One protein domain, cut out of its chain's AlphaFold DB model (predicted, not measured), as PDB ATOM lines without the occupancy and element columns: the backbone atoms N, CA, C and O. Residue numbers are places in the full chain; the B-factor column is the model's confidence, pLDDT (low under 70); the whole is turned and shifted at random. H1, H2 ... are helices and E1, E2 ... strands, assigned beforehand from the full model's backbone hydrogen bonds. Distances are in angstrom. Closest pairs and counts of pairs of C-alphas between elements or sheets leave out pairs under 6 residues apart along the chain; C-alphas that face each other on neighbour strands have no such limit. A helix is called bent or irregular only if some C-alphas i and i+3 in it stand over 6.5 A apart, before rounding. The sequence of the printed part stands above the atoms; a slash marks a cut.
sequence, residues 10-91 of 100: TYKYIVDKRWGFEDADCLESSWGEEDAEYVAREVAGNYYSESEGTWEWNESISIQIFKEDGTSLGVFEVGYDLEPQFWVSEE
ATOM      1  N   THR A  10     208.992 211.805 173.368       92.31
ATOM      2  CA  THR A  10     207.976 212.846 173.223       92.31
ATOM      3  C   THR A  10     206.990 212.437 172.139       92.31
ATOM      4  O   THR A  10     207.362 212.250 170.977       92.31
ATOM      5  N   TYR A  11     205.725 212.345 172.519       92.25
ATOM      6  CA  TYR A  11     204.605 212.132 171.618       92.25
ATOM      7  C   TYR A  11     203.772 213.400 171.517       92.25
ATOM      8  O   TYR A  11     203.758 214.240 172.420       92.25
ATOM      9  N   LYS A  12     203.047 213.511 170.411       92.75
ATOM     10  CA  LYS A  12     201.965 214.475 170.250       92.75
ATOM     11  C   LYS A  12     200.641 213.742 170.290       92.75
ATOM     12  O   LYS A  12     200.546 212.639 169.751       92.75
ATOM     13  N   TYR A  13     199.623 214.333 170.895       90.44
ATOM     14  CA  TYR A  13     198.316 213.702 170.986       90.44
ATOM     15  C   TYR A  13     197.169 214.689 170.812       90.44
ATOM     16  O   TYR A  13     197.305 215.884 171.056       90.44
ATOM     17  N   ILE A  14     196.026 214.162 170.382       89.94
ATOM     18  CA  ILE A  14     194.776 214.909 170.267       89.94
ATOM     19  C   ILE A  14     193.697 214.130 171.003       89.94
ATOM     20  O   ILE A  14     193.470 212.957 170.699       89.94
ATOM     21  N   VAL A  15     193.029 214.793 171.945       82.94
ATOM     22  CA  VAL A  15     191.820 214.295 172.604       82.94
ATOM     23  C   VAL A  15     190.621 214.867 171.848       82.94
ATOM     24  O   VAL A  15     190.448 216.081 171.816       82.94
ATOM     25  N   ASP A  16     189.806 213.994 171.249       73.00
ATOM     26  CA  ASP A  16     188.672 214.312 170.360       73.00
ATOM     27  C   ASP A  16     189.058 214.721 168.920       73.00
ATOM     28  O   ASP A  16     189.779 215.684 168.663       73.00
ATOM     29  N   LYS A  17     188.494 214.006 167.933       57.19
ATOM     30  CA  LYS A  17     188.803 214.102 166.485       57.19
ATOM     31  C   LYS A  17     188.485 215.463 165.834       57.19
ATOM     32  O   LYS A  17     188.595 215.600 164.616       57.19
ATOM     33  N   ARG A  18     188.022 216.458 166.598       53.03
ATOM     34  CA  ARG A  18     187.674 217.797 166.090       53.03
ATOM     35  C   ARG A  18     188.885 218.694 165.839       53.03
ATOM     36  O   ARG A  18     188.728 219.697 165.146       53.03
ATOM     37  N   TRP A  19     190.050 218.343 166.377       61.19
ATOM     38  CA  TRP A  19     191.270 219.148 166.319       61.19
ATOM     39  C   TRP A  19     192.318 218.489 165.410       61.19
ATOM     40  O   TRP A  19     192.310 217.273 165.221       61.19
ATOM     41  N   GLY A  20     193.172 219.299 164.778       59.28
ATOM     42  CA  GLY A  20     194.225 218.833 163.868       59.28
ATOM     43  C   GLY A  20     195.587 218.707 164.558       59.28
ATOM     44  O   GLY A  20     195.764 219.164 165.679       59.28
ATOM     45  N   PHE A  21     196.579 218.127 163.872       64.06
ATOM     46  CA  PHE A  21     197.942 217.937 164.408       64.06
ATOM     47  C   PHE A  21     198.630 219.232 164.879       64.06
ATOM     48  O   PHE A  21     199.495 219.189 165.751       64.06
ATOM     49  N   GLU A  22     198.271 220.382 164.307       73.19
ATOM     50  CA  GLU A  22     198.810 221.687 164.719       73.19
ATOM     51  C   GLU A  22     198.366 222.096 166.132       73.19
ATOM     52  O   GLU A  22     199.081 222.848 166.790       73.19
ATOM     53  N   ASP A  23     197.244 221.553 166.607       76.12
ATOM     54  CA  ASP A  23     196.686 221.767 167.942       76.12
ATOM     55  C   ASP A  23     196.988 220.596 168.898       76.12
ATOM     56  O   ASP A  23     196.403 220.512 169.972       76.12
ATOM     57  N   ALA A  24     197.865 219.662 168.507       82.31
ATOM     58  CA  ALA A  24     198.197 218.503 169.328       82.31
ATOM     59  C   ALA A  24     199.084 218.888 170.526       82.31
ATOM     60  O   ALA A  24     200.136 219.516 170.356       82.31
ATOM     61  N   ASP A  25     198.696 218.436 171.716       86.88
ATOM     62  CA  ASP A  25     199.460 218.589 172.952       86.88
ATOM     63  C   ASP A  25     200.639 217.614 173.012       86.88
ATOM     64  O   ASP A  25     200.659 216.575 172.346       86.88
ATOM     65  N   CYS A  26     201.646 217.948 173.820       91.06
ATOM     66  CA  CYS A  26     202.834 217.117 174.005       91.06
ATOM     67  C   CYS A  26     202.713 216.237 175.254       91.06
ATOM     68  O   CYS A  26     202.328 216.712 176.322       91.06
ATOM     69  N   LEU A  27     203.134 214.977 175.142       91.31
ATOM     70  CA  LEU A  27     203.315 214.060 176.266       91.31
ATOM     71  C   LEU A  27     204.728 213.474 176.233       91.31
ATOM     72  O   LEU A  27     205.127 212.869 175.241       91.31
ATOM     73  N   GLU A  28     205.466 213.602 177.331       91.50
ATOM     74  CA  GLU A  28     206.692 212.833 177.549       91.50
ATOM     75  C   GLU A  28     206.327 211.501 178.202       91.50
ATOM     76  O   GLU A  28     205.842 211.488 179.333       91.50
ATOM     77  N   SER A  29     206.580 210.388 177.513       88.00
ATOM     78  CA  SER A  29     206.276 209.058 178.034       88.00
ATOM     79  C   SER A  29     207.505 208.162 178.055       88.00
ATOM     80  O   SER A  29     208.416 208.290 177.239       88.00
ATOM     81  N   SER A  30     207.526 207.224 179.001       90.06
ATOM     82  CA  SER A  30     208.570 206.192 179.072       90.06
ATOM     83  C   SER A  30     208.253 204.942 178.245       90.06
ATOM     84  O   SER A  30     209.040 203.993 178.243       90.06
ATOM     85  N   TRP A  31     207.081 204.926 177.607       89.19
ATOM     86  CA  TRP A  31     206.626 203.867 176.717       89.19
ATOM     87  C   TRP A  31     207.147 204.092 175.299       89.19
ATOM     88  O   TRP A  31     207.217 205.227 174.819       89.19
ATOM     89  N   GLY A  32     207.518 202.998 174.638       86.94
ATOM     90  CA  GLY A  32     207.956 203.017 173.248       86.94
ATOM     91  C   GLY A  32     206.784 203.088 172.273       86.94
ATOM     92  O   GLY A  32     205.621 202.959 172.644       86.94
ATOM     93  N   GLU A  33     207.107 203.253 170.994       87.25
ATOM     94  CA  GLU A  33     206.118 203.347 169.914       87.25
ATOM     95  C   GLU A  33     205.284 202.064 169.765       87.25
ATOM     96  O   GLU A  33     204.127 202.120 169.361       87.25
ATOM     97  N   GLU A  34     205.871 200.911 170.105       87.19
ATOM     98  CA  GLU A  34     205.204 199.601 170.128       87.19
ATOM     99  C   GLU A  34     204.144 199.481 171.235       87.19
ATOM    100  O   GLU A  34     203.255 198.640 171.146       87.19
ATOM    101  N   ASP A  35     204.207 200.361 172.235       89.44
ATOM    102  CA  ASP A  35     203.342 200.410 173.412       89.44
ATOM    103  C   ASP A  35     202.382 201.617 173.355       89.44
ATOM    104  O   ASP A  35     201.979 202.161 174.389       89.44
ATOM    105  N   ALA A  36     201.998 202.066 172.154       88.75
ATOM    106  CA  ALA A  36     201.153 203.249 171.953       88.75
ATOM    107  C   ALA A  36     199.806 203.192 172.711       88.75
ATOM    108  O   ALA A  36     199.286 204.231 173.125       88.75
ATOM    109  N   GLU A  37     199.274 201.995 172.988       90.69
ATOM    110  CA  GLU A  37     198.086 201.811 173.834       90.69
ATOM    111  C   GLU A  37     198.295 202.319 175.276       90.69
ATOM    112  O   GLU A  37     197.382 202.867 175.899       90.69
ATOM    113  N   TYR A  38     199.508 202.170 175.819       89.19
ATOM    114  CA  TYR A  38     199.860 202.621 177.164       89.19
ATOM    115  C   TYR A  38     200.102 204.125 177.182       89.19
ATOM    116  O   TYR A  38     199.721 204.783 178.149       89.19
ATOM    117  N   VAL A  39     200.644 204.674 176.090       91.44
ATOM    118  CA  VAL A  39     200.725 206.125 175.874       91.44
ATOM    119  C   VAL A  39     199.317 206.730 175.872       91.44
ATOM    120  O   VAL A  39     199.070 207.697 176.588       91.44
ATOM    121  N   ALA A  40     198.359 206.131 175.159       91.62
ATOM    122  CA  ALA A  40     196.971 206.599 175.140       91.62
ATOM    123  C   ALA A  40     196.302 206.539 176.528       91.62
ATOM    124  O   ALA A  40     195.593 207.468 176.913       91.62
ATOM    125  N   ARG A  41     196.564 205.492 177.324       90.44
ATOM    126  CA  ARG A  41     196.099 205.433 178.724       90.44
ATOM    127  C   ARG A  41     196.694 206.548 179.587       90.44
ATOM    128  O   ARG A  41     195.989 207.104 180.424       90.44
ATOM    129  N   GLU A  42     197.971 206.870 179.405       91.00
ATOM    130  CA  GLU A  42     198.644 207.949 180.140       91.00
ATOM    131  C   GLU A  42     198.063 209.322 179.772       91.00
ATOM    132  O   GLU A  42     197.749 210.111 180.664       91.00
ATOM    133  N   VAL A  43     197.802 209.559 178.478       90.12
ATOM    134  CA  VAL A  43     197.051 210.735 178.002       90.12
ATOM    135  C   VAL A  43     195.688 210.826 178.689       90.12
ATOM    136  O   VAL A  43     195.353 211.875 179.237       90.12
ATOM    137  N   ALA A  44     194.906 209.743 178.696       89.31
ATOM    138  CA  ALA A  44     193.586 209.739 179.322       89.31
ATOM    139  C   ALA A  44     193.654 210.031 180.828       89.31
ATOM    140  O   ALA A  44     192.831 210.784 181.343       89.31
ATOM    141  N   GLY A  45     194.657 209.493 181.529       86.81
ATOM    142  CA  GLY A  45     194.884 209.772 182.947       86.81
ATOM    143  C   GLY A  45     195.207 211.244 183.225       86.81
ATOM    144  O   GLY A  45     194.667 211.824 184.174       86.81
ATOM    145  N   ASN A  46     196.038 211.862 182.381       86.62
ATOM    146  CA  ASN A  46     196.342 213.292 182.467       86.62
ATOM    147  C   ASN A  46     195.091 214.132 182.195       86.62
ATOM    148  O   ASN A  46     194.711 214.943 183.037       86.62
ATOM    149  N   TYR A  47     194.391 213.855 181.096       84.06
ATOM    150  CA  TYR A  47     193.177 214.569 180.712       84.06
ATOM    151  C   TYR A  47     192.065 214.457 181.767       84.06
ATOM    152  O   TYR A  47     191.403 215.444 182.087       84.06
ATOM    153  N   TYR A  48     191.869 213.269 182.348       81.25
ATOM    154  CA  TYR A  48     190.926 213.053 183.449       81.25
ATOM    155  C   TYR A  48     191.295 213.899 184.674       81.25
ATOM    156  O   TYR A  48     190.425 214.534 185.268       81.25
ATOM    157  N   SER A  49     192.586 213.955 185.022       82.06
ATOM    158  CA  SER A  49     193.086 214.759 186.146       82.06
ATOM    159  C   SER A  49     192.906 216.263 185.909       82.06
ATOM    160  O   SER A  49     192.508 216.981 186.826       82.06
ATOM    161  N   GLU A  50     193.157 216.741 184.689       81.19
ATOM    162  CA  GLU A  50     192.925 218.137 184.287       81.19
ATOM    163  C   GLU A  50     191.435 218.496 184.260       81.19
ATOM    164  O   GLU A  50     191.060 219.617 184.599       81.19
ATOM    165  N   SER A  51     190.578 217.528 183.930       71.81
ATOM    166  CA  SER A  51     189.116 217.658 183.929       71.81
ATOM    167  C   SER A  51     188.483 217.466 185.316       71.81
ATOM    168  O   SER A  51     187.282 217.206 185.405       71.81
ATOM    169  N   GLU A  52     189.272 217.527 186.396       70.12
ATOM    170  CA  GLU A  52     188.849 217.310 187.793       70.12
ATOM    171  C   GLU A  52     188.087 215.989 188.030       70.12
ATOM    172  O   GLU A  52     187.274 215.878 188.946       70.12
ATOM    173  N   GLY A  53     188.349 214.971 187.209       64.94
ATOM    174  CA  GLY A  53     187.730 213.654 187.318       64.94
ATOM    175  C   GLY A  53     186.247 213.600 186.945       64.94
ATOM    176  O   GLY A  53     185.497 212.794 187.485       64.94
ATOM    177  N   THR A  54     185.801 214.466 186.033       70.44
ATOM    178  CA  THR A  54     184.371 214.612 185.693       70.44
ATOM    179  C   THR A  54     183.813 213.494 184.793       70.44
ATOM    180  O   THR A  54     182.650 213.556 184.413       70.44
ATOM    181  N   TRP A  55     184.593 212.472 184.429       74.12
ATOM    182  CA  TRP A  55     184.090 211.421 183.534       74.12
ATOM    183  C   TRP A  55     183.131 210.470 184.246       74.12
ATOM    184  O   TRP A  55     183.432 209.912 185.304       74.12
ATOM    185  N   GLU A  56     181.982 210.245 183.625       75.06
ATOM    186  CA  GLU A  56     181.014 209.246 184.032       75.06
ATOM    187  C   GLU A  56     181.489 207.831 183.665       75.06
ATOM    188  O   GLU A  56     182.302 207.590 182.770       75.06
ATOM    189  N   TRP A  57     180.967 206.849 184.395       70.50
ATOM    190  CA  TRP A  57     181.270 205.441 184.165       70.50
ATOM    191  C   TRP A  57     180.856 204.993 182.752       70.50
ATOM    192  O   TRP A  57     179.702 205.183 182.362       70.50
ATOM    193  N   ASN A  58     181.762 204.324 182.028       73.44
ATOM    194  CA  ASN A  58     181.654 203.959 180.606       73.44
ATOM    195  C   ASN A  58     181.701 205.126 179.608       73.44
ATOM    196  O   ASN A  58     181.438 204.899 178.425       73.44
ATOM    197  N   GLU A  59     182.051 206.347 180.018       82.81
ATOM    198  CA  GLU A  59     182.444 207.354 179.030       82.81
ATOM    199  C   GLU A  59     183.794 206.985 178.406       82.81
ATOM    200  O   GLU A  59     184.710 206.511 179.088       82.81
ATOM    201  N   SER A  60     183.895 207.187 177.091       86.12
ATOM    202  CA  SER A  60     185.110 206.994 176.307       86.12
ATOM    203  C   SER A  60     185.454 208.244 175.509       86.12
ATOM    204  O   SER A  60     184.585 209.024 175.112       86.12
ATOM    205  N   ILE A  61     186.747 208.421 175.263       85.81
ATOM    206  CA  ILE A  61     187.279 209.423 174.344       85.81
ATOM    207  C   ILE A  61     188.126 208.738 173.277       85.81
ATOM    208  O   ILE A  61     188.764 207.716 173.530       85.81
ATOM    209  N   SER A  62     188.192 209.351 172.100       89.44
ATOM    210  CA  SER A  62     189.190 209.003 171.091       89.44
ATOM    211  C   SER A  62     190.451 209.834 171.310       89.44
ATOM    212  O   SER A  62     190.392 211.068 171.314       89.44
ATOM    213  N   ILE A  63     191.590 209.160 171.426       90.69
ATOM    214  CA  ILE A  63     192.921 209.756 171.520       90.69
ATOM    215  C   ILE A  63     193.719 209.353 170.290       90.69
ATOM    216  O   ILE A  63     193.987 208.173 170.075       90.69
ATOM    217  N   GLN A  64     194.140 210.325 169.488       92.06
ATOM    218  CA  GLN A  64     195.076 210.070 168.398       92.06
ATOM    219  C   GLN A  64     196.500 210.362 168.855       92.06
ATOM    220  O   GLN A  64     196.763 211.459 169.341       92.06
ATOM    221  N   ILE A  65     197.411 209.405 168.674       91.50
ATOM    222  CA  ILE A  65     198.827 209.545 169.032       91.50
ATOM    223  C   ILE A  65     199.671 209.732 167.771       91.50
ATOM    224  O   ILE A  65     199.467 209.072 166.743       91.50
ATOM    225  N   PHE A  66     200.655 210.616 167.867       91.69
ATOM    226  CA  PHE A  66     201.632 210.914 166.836       91.69
ATOM    227  C   PHE A  66     203.043 210.926 167.418       91.69
ATOM    228  O   PHE A  66     203.272 211.315 168.565       91.69
ATOM    229  N   LYS A  67     204.011 210.574 166.581       91.94
ATOM    230  CA  LYS A  67     205.419 210.891 166.812       91.94
ATOM    231  C   LYS A  67     205.661 212.394 166.687       91.94
ATOM    232  O   LYS A  67     204.874 213.115 166.069       91.94
ATOM    233  N   GLU A  68     206.804 212.856 167.187       88.69
ATOM    234  CA  GLU A  68     207.229 214.256 167.057       88.69
ATOM    235  C   GLU A  68     207.290 214.730 165.590       88.69
ATOM    236  O   GLU A  68     206.933 215.874 165.296       88.69
ATOM    237  N   ASP A  69     207.657 213.841 164.657       88.12
ATOM    238  CA  ASP A  69     207.712 214.128 163.216       88.12
ATOM    239  C   ASP A  69     206.333 214.211 162.528       88.12
ATOM    240  O   ASP A  69     206.250 214.604 161.364       88.12
ATOM    241  N   GLY A  70     205.251 213.874 163.239       85.81
ATOM    242  CA  GLY A  70     203.877 213.891 162.728       85.81
ATOM    243  C   GLY A  70     203.366 212.559 162.187       85.81
ATOM    244  O   GLY A  70     202.193 212.464 161.821       85.81
ATOM    245  N   THR A  71     204.188 211.508 162.173       90.06
ATOM    246  CA  THR A  71     203.720 210.146 161.887       90.06
ATOM    247  C   THR A  71     202.681 209.709 162.923       90.06
ATOM    248  O   THR A  71     202.969 209.682 164.117       90.06
ATOM    249  N   SER A  72     201.476 209.341 162.478       90.19
ATOM    250  CA  SER A  72     200.439 208.809 163.370       90.19
ATOM    251  C   SER A  72     200.776 207.379 163.795       90.19
ATOM    252  O   SER A  72     201.117 206.550 162.950       90.19
ATOM    253  N   LEU A  73     200.679 207.107 165.097       90.00
ATOM    254  CA  LEU A  73     200.822 205.768 165.677       90.00
ATOM    255  C   LEU A  73     199.491 205.022 165.765       90.00
ATOM    256  O   LEU A  73     199.489 203.802 165.843       90.00
ATOM    257  N   GLY A  74     198.373 205.746 165.731       89.88
ATOM    258  CA  GLY A  74     197.037 205.166 165.786       89.88
ATOM    259  C   GLY A  74     196.035 206.099 166.449       89.88
ATOM    260  O   GLY A  74     196.395 207.154 166.985       89.88
ATOM    261  N   VAL A  75     194.769 205.696 166.394       91.00
ATOM    262  CA  VAL A  75     193.687 206.285 167.181       91.00
ATOM    263  C   VAL A  75     193.226 205.224 168.167       91.00
ATOM    264  O   VAL A  75     192.979 204.086 167.782       91.00
ATOM    265  N   PHE A  76     193.118 205.599 169.430       91.25
ATOM    266  CA  PHE A  76     192.779 204.706 170.520       91.25
ATOM    267  C   PHE A  76     191.533 205.231 171.211       91.25
ATOM    268  O   PHE A  76     191.492 206.382 171.642       91.25
ATOM    269  N   GLU A  77     190.522 204.386 171.329       90.38
ATOM    270  CA  GLU A  77     189.404 204.639 172.218       90.38
ATOM    271  C   GLU A  77     189.826 204.258 173.639       90.38
ATOM    272  O   GLU A  77     190.223 203.119 173.899       90.38
ATOM    273  N   VAL A  78     189.776 205.222 174.553       89.12
ATOM    274  CA  VAL A  78     190.086 205.015 175.967       89.12
ATOM    275  C   VAL A  78     188.852 205.341 176.779       89.12
ATOM    276  O   VAL A  78     188.351 206.464 176.715       89.12
ATOM    277  N   GLY A  79     188.365 204.367 177.543       86.19
ATOM    278  CA  GLY A  79     187.198 204.554 178.394       86.19
ATOM    279  C   GLY A  79     187.469 204.320 179.866       86.19
ATOM    280  O   GLY A  79     188.391 203.601 180.268       86.19
ATOM    281  N   TYR A  80     186.644 204.978 180.672       79.69
ATOM    282  CA  TYR A  80     186.731 204.976 182.122       79.69
ATOM    283  C   TYR A  80     185.894 203.841 182.724       79.69
ATOM    284  O   TYR A  80     184.683 203.756 182.496       79.69
ATOM    285  N   ASP A  81     186.546 202.962 183.491       77.38
ATOM    286  CA  ASP A  81     185.900 201.817 184.145       77.38
ATOM    287  C   ASP A  81     185.674 202.073 185.644       77.38
ATOM    288  O   ASP A  81     184.564 202.353 186.077       77.38
ATOM    289  N   LEU A  82     186.721 202.026 186.463       68.81
ATOM    290  CA  LEU A  82     186.648 202.273 187.905       68.81
ATOM    291  C   LEU A  82     187.969 202.887 188.346       68.81
ATOM    292  O   LEU A  82     189.018 202.284 188.145       68.81
ATOM    293  N   GLU A  83     187.922 204.082 188.928       57.75
ATOM    294  CA  GLU A  83     189.067 204.872 189.390       57.75
ATOM    295  C   GLU A  83     190.240 204.019 189.939       57.75
ATOM    296  O   GLU A  83     190.047 203.284 190.917       57.75
ATOM    297  N   PRO A  84     191.476 204.100 189.394       58.66
ATOM    298  CA  PRO A  84     191.963 204.760 188.173       58.66
ATOM    299  C   PRO A  84     192.248 203.750 187.035       58.66
ATOM    300  O   PRO A  84     193.363 203.667 186.515       58.66
ATOM    301  N   GLN A  85     191.279 202.905 186.690       75.69
ATOM    302  CA  GLN A  85     191.412 201.887 185.647       75.69
ATOM    303  C   GLN A  85     190.770 202.360 184.340       75.69
ATOM    304  O   GLN A  85     189.573 202.644 184.284       75.69
ATOM    305  N   PHE A  86     191.589 202.399 183.286       83.88
ATOM    306  CA  PHE A  86     191.177 202.725 181.925       83.88
ATOM    307  C   PHE A  86     191.315 201.498 181.025       83.88
ATOM    308  O   PHE A  86     192.372 200.848 180.990       83.88
ATOM    309  N   TRP A  87     190.272 201.199 180.259       86.81
ATOM    310  CA  TRP A  87     190.390 200.279 179.133       86.81
ATOM    311  C   TRP A  87     190.830 201.057 177.895       86.81
ATOM    312  O   TRP A  87     190.535 202.239 177.758       86.81
ATOM    313  N   VAL A  88     191.571 200.397 177.011       86.00
ATOM    314  CA  VAL A  88     192.011 200.962 175.733       86.00
ATOM    315  C   VAL A  88     191.674 199.967 174.641       86.00
ATOM    316  O   VAL A  88     191.792 198.756 174.840       86.00
ATOM    317  N   SER A  89     191.211 200.466 173.510       87.94
ATOM    318  CA  SER A  89     191.012 199.695 172.292       87.94
ATOM    319  C   SER A  89     191.520 200.528 171.129       87.94
ATOM    320  O   SER A  89     191.185 201.703 171.013       87.94
ATOM    321  N   GLU A  90     192.369 199.947 170.289       86.31
ATOM    322  CA  GLU A  90     192.754 200.598 169.040       86.31
ATOM    323  C   GLU A  90     191.511 200.697 168.150       86.31
ATOM    324  O   GLU A  90     190.834 199.695 167.905       86.31
ATOM    325  N   GLU A  91     191.173 201.906 167.702       79.50
ATOM    326  CA  GLU A  91     190.150 202.062 166.680       79.50
ATOM    327  C   GLU A  91     190.728 201.492 165.388       79.50
ATOM    328  O   GLU A  91     191.745 201.986 164.889       79.50
TER     329      GLU A  91
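Overview. This is residues 10 to 91 of the 100 residues of an uncharacterized protein of Mycoavidus cysteinexigens (UniProt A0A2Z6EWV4). What shape does the model show first? One curled sheet of five strands, like part of a barrel, wraps round a single helix, H1, and no named helix covers its other face. What is it built of? The printed part has 82 residues, with one named helix and five named strands in the chain order E1, E2, H1, E3, E4, E5, of the mixed class, helices and strands. The sheet runs E2, E1, E3, E4, E5, all antiparallel. How large is it? It is compact and rounded, with a radius of gyration of the C-alphas of 11.8 A and spans of 34 by 25 by 22 A.

Arrangement. How do the first strands pair? E1, residues 10 to 15, and E2, residues 25 to 29, form a hairpin, with N 11 and O 27 2.8 A apart. E1 is also the antiparallel neighbour of E3, residues 60 to 67, with N 12 and O 66 2.9 A apart. How does the sheet go on? E3, E4, residues 72 to 82, and E5, residues 85 to 90, form a meander, each strand the antiparallel neighbour of the one before; N 63 and O 76 are 2.8 A apart, and N 77 and O 89 are 2.8 A apart. E2 and E5 are the edge strands, and they are apart. Where is the helix? H1, residues 33 to 50, is on the sheet, which curls round it and is strongly twisted; the closest C-alphas of H1 and E3 are those of Ala 40 and Ile 63, 6.3 A apart, and those of H1 and E5 are Glu 37 and Val 88, 6.4 A apart. E2, H1 and E3 form a split strand-helix-strand unit, two strands of one sheet that are not neighbours with a helix between them along the chain; E1 is between E2 and E3 in the sheet, and the crossover is right-handed. In H1, 12 of 14 O i to N i+4 pairs are within hydrogen-bond range.

Along the chain. Where do the elements begin and end? E1 begins at C-alpha 10, (207.976, 212.846, 173.223), and E5 ends at C-alpha 90, (192.754, 200.598, 169.040). How long are they? E1 measures 16.2 A, E2 12.8 A, H1 24.5 A, E3 22.8 A, E4 28.9 A and E5 16.7 A. Is the helix even? H1 has a kink of 29 degrees near residue 40 and is irregular, with C-alphas 34 and 37 8.3 A apart.

Size, cuts and confidence. How far does it reach? The two C-alphas farthest apart, those of Trp 57 and Asp 69, are 34.8 A apart. Is it unbroken? The printed part has no cut, and no link is long. Where is confidence low? The mean pLDDT of the printed part is 83.0, with residues 17 to 21, 53 and 82 to 84 under 70.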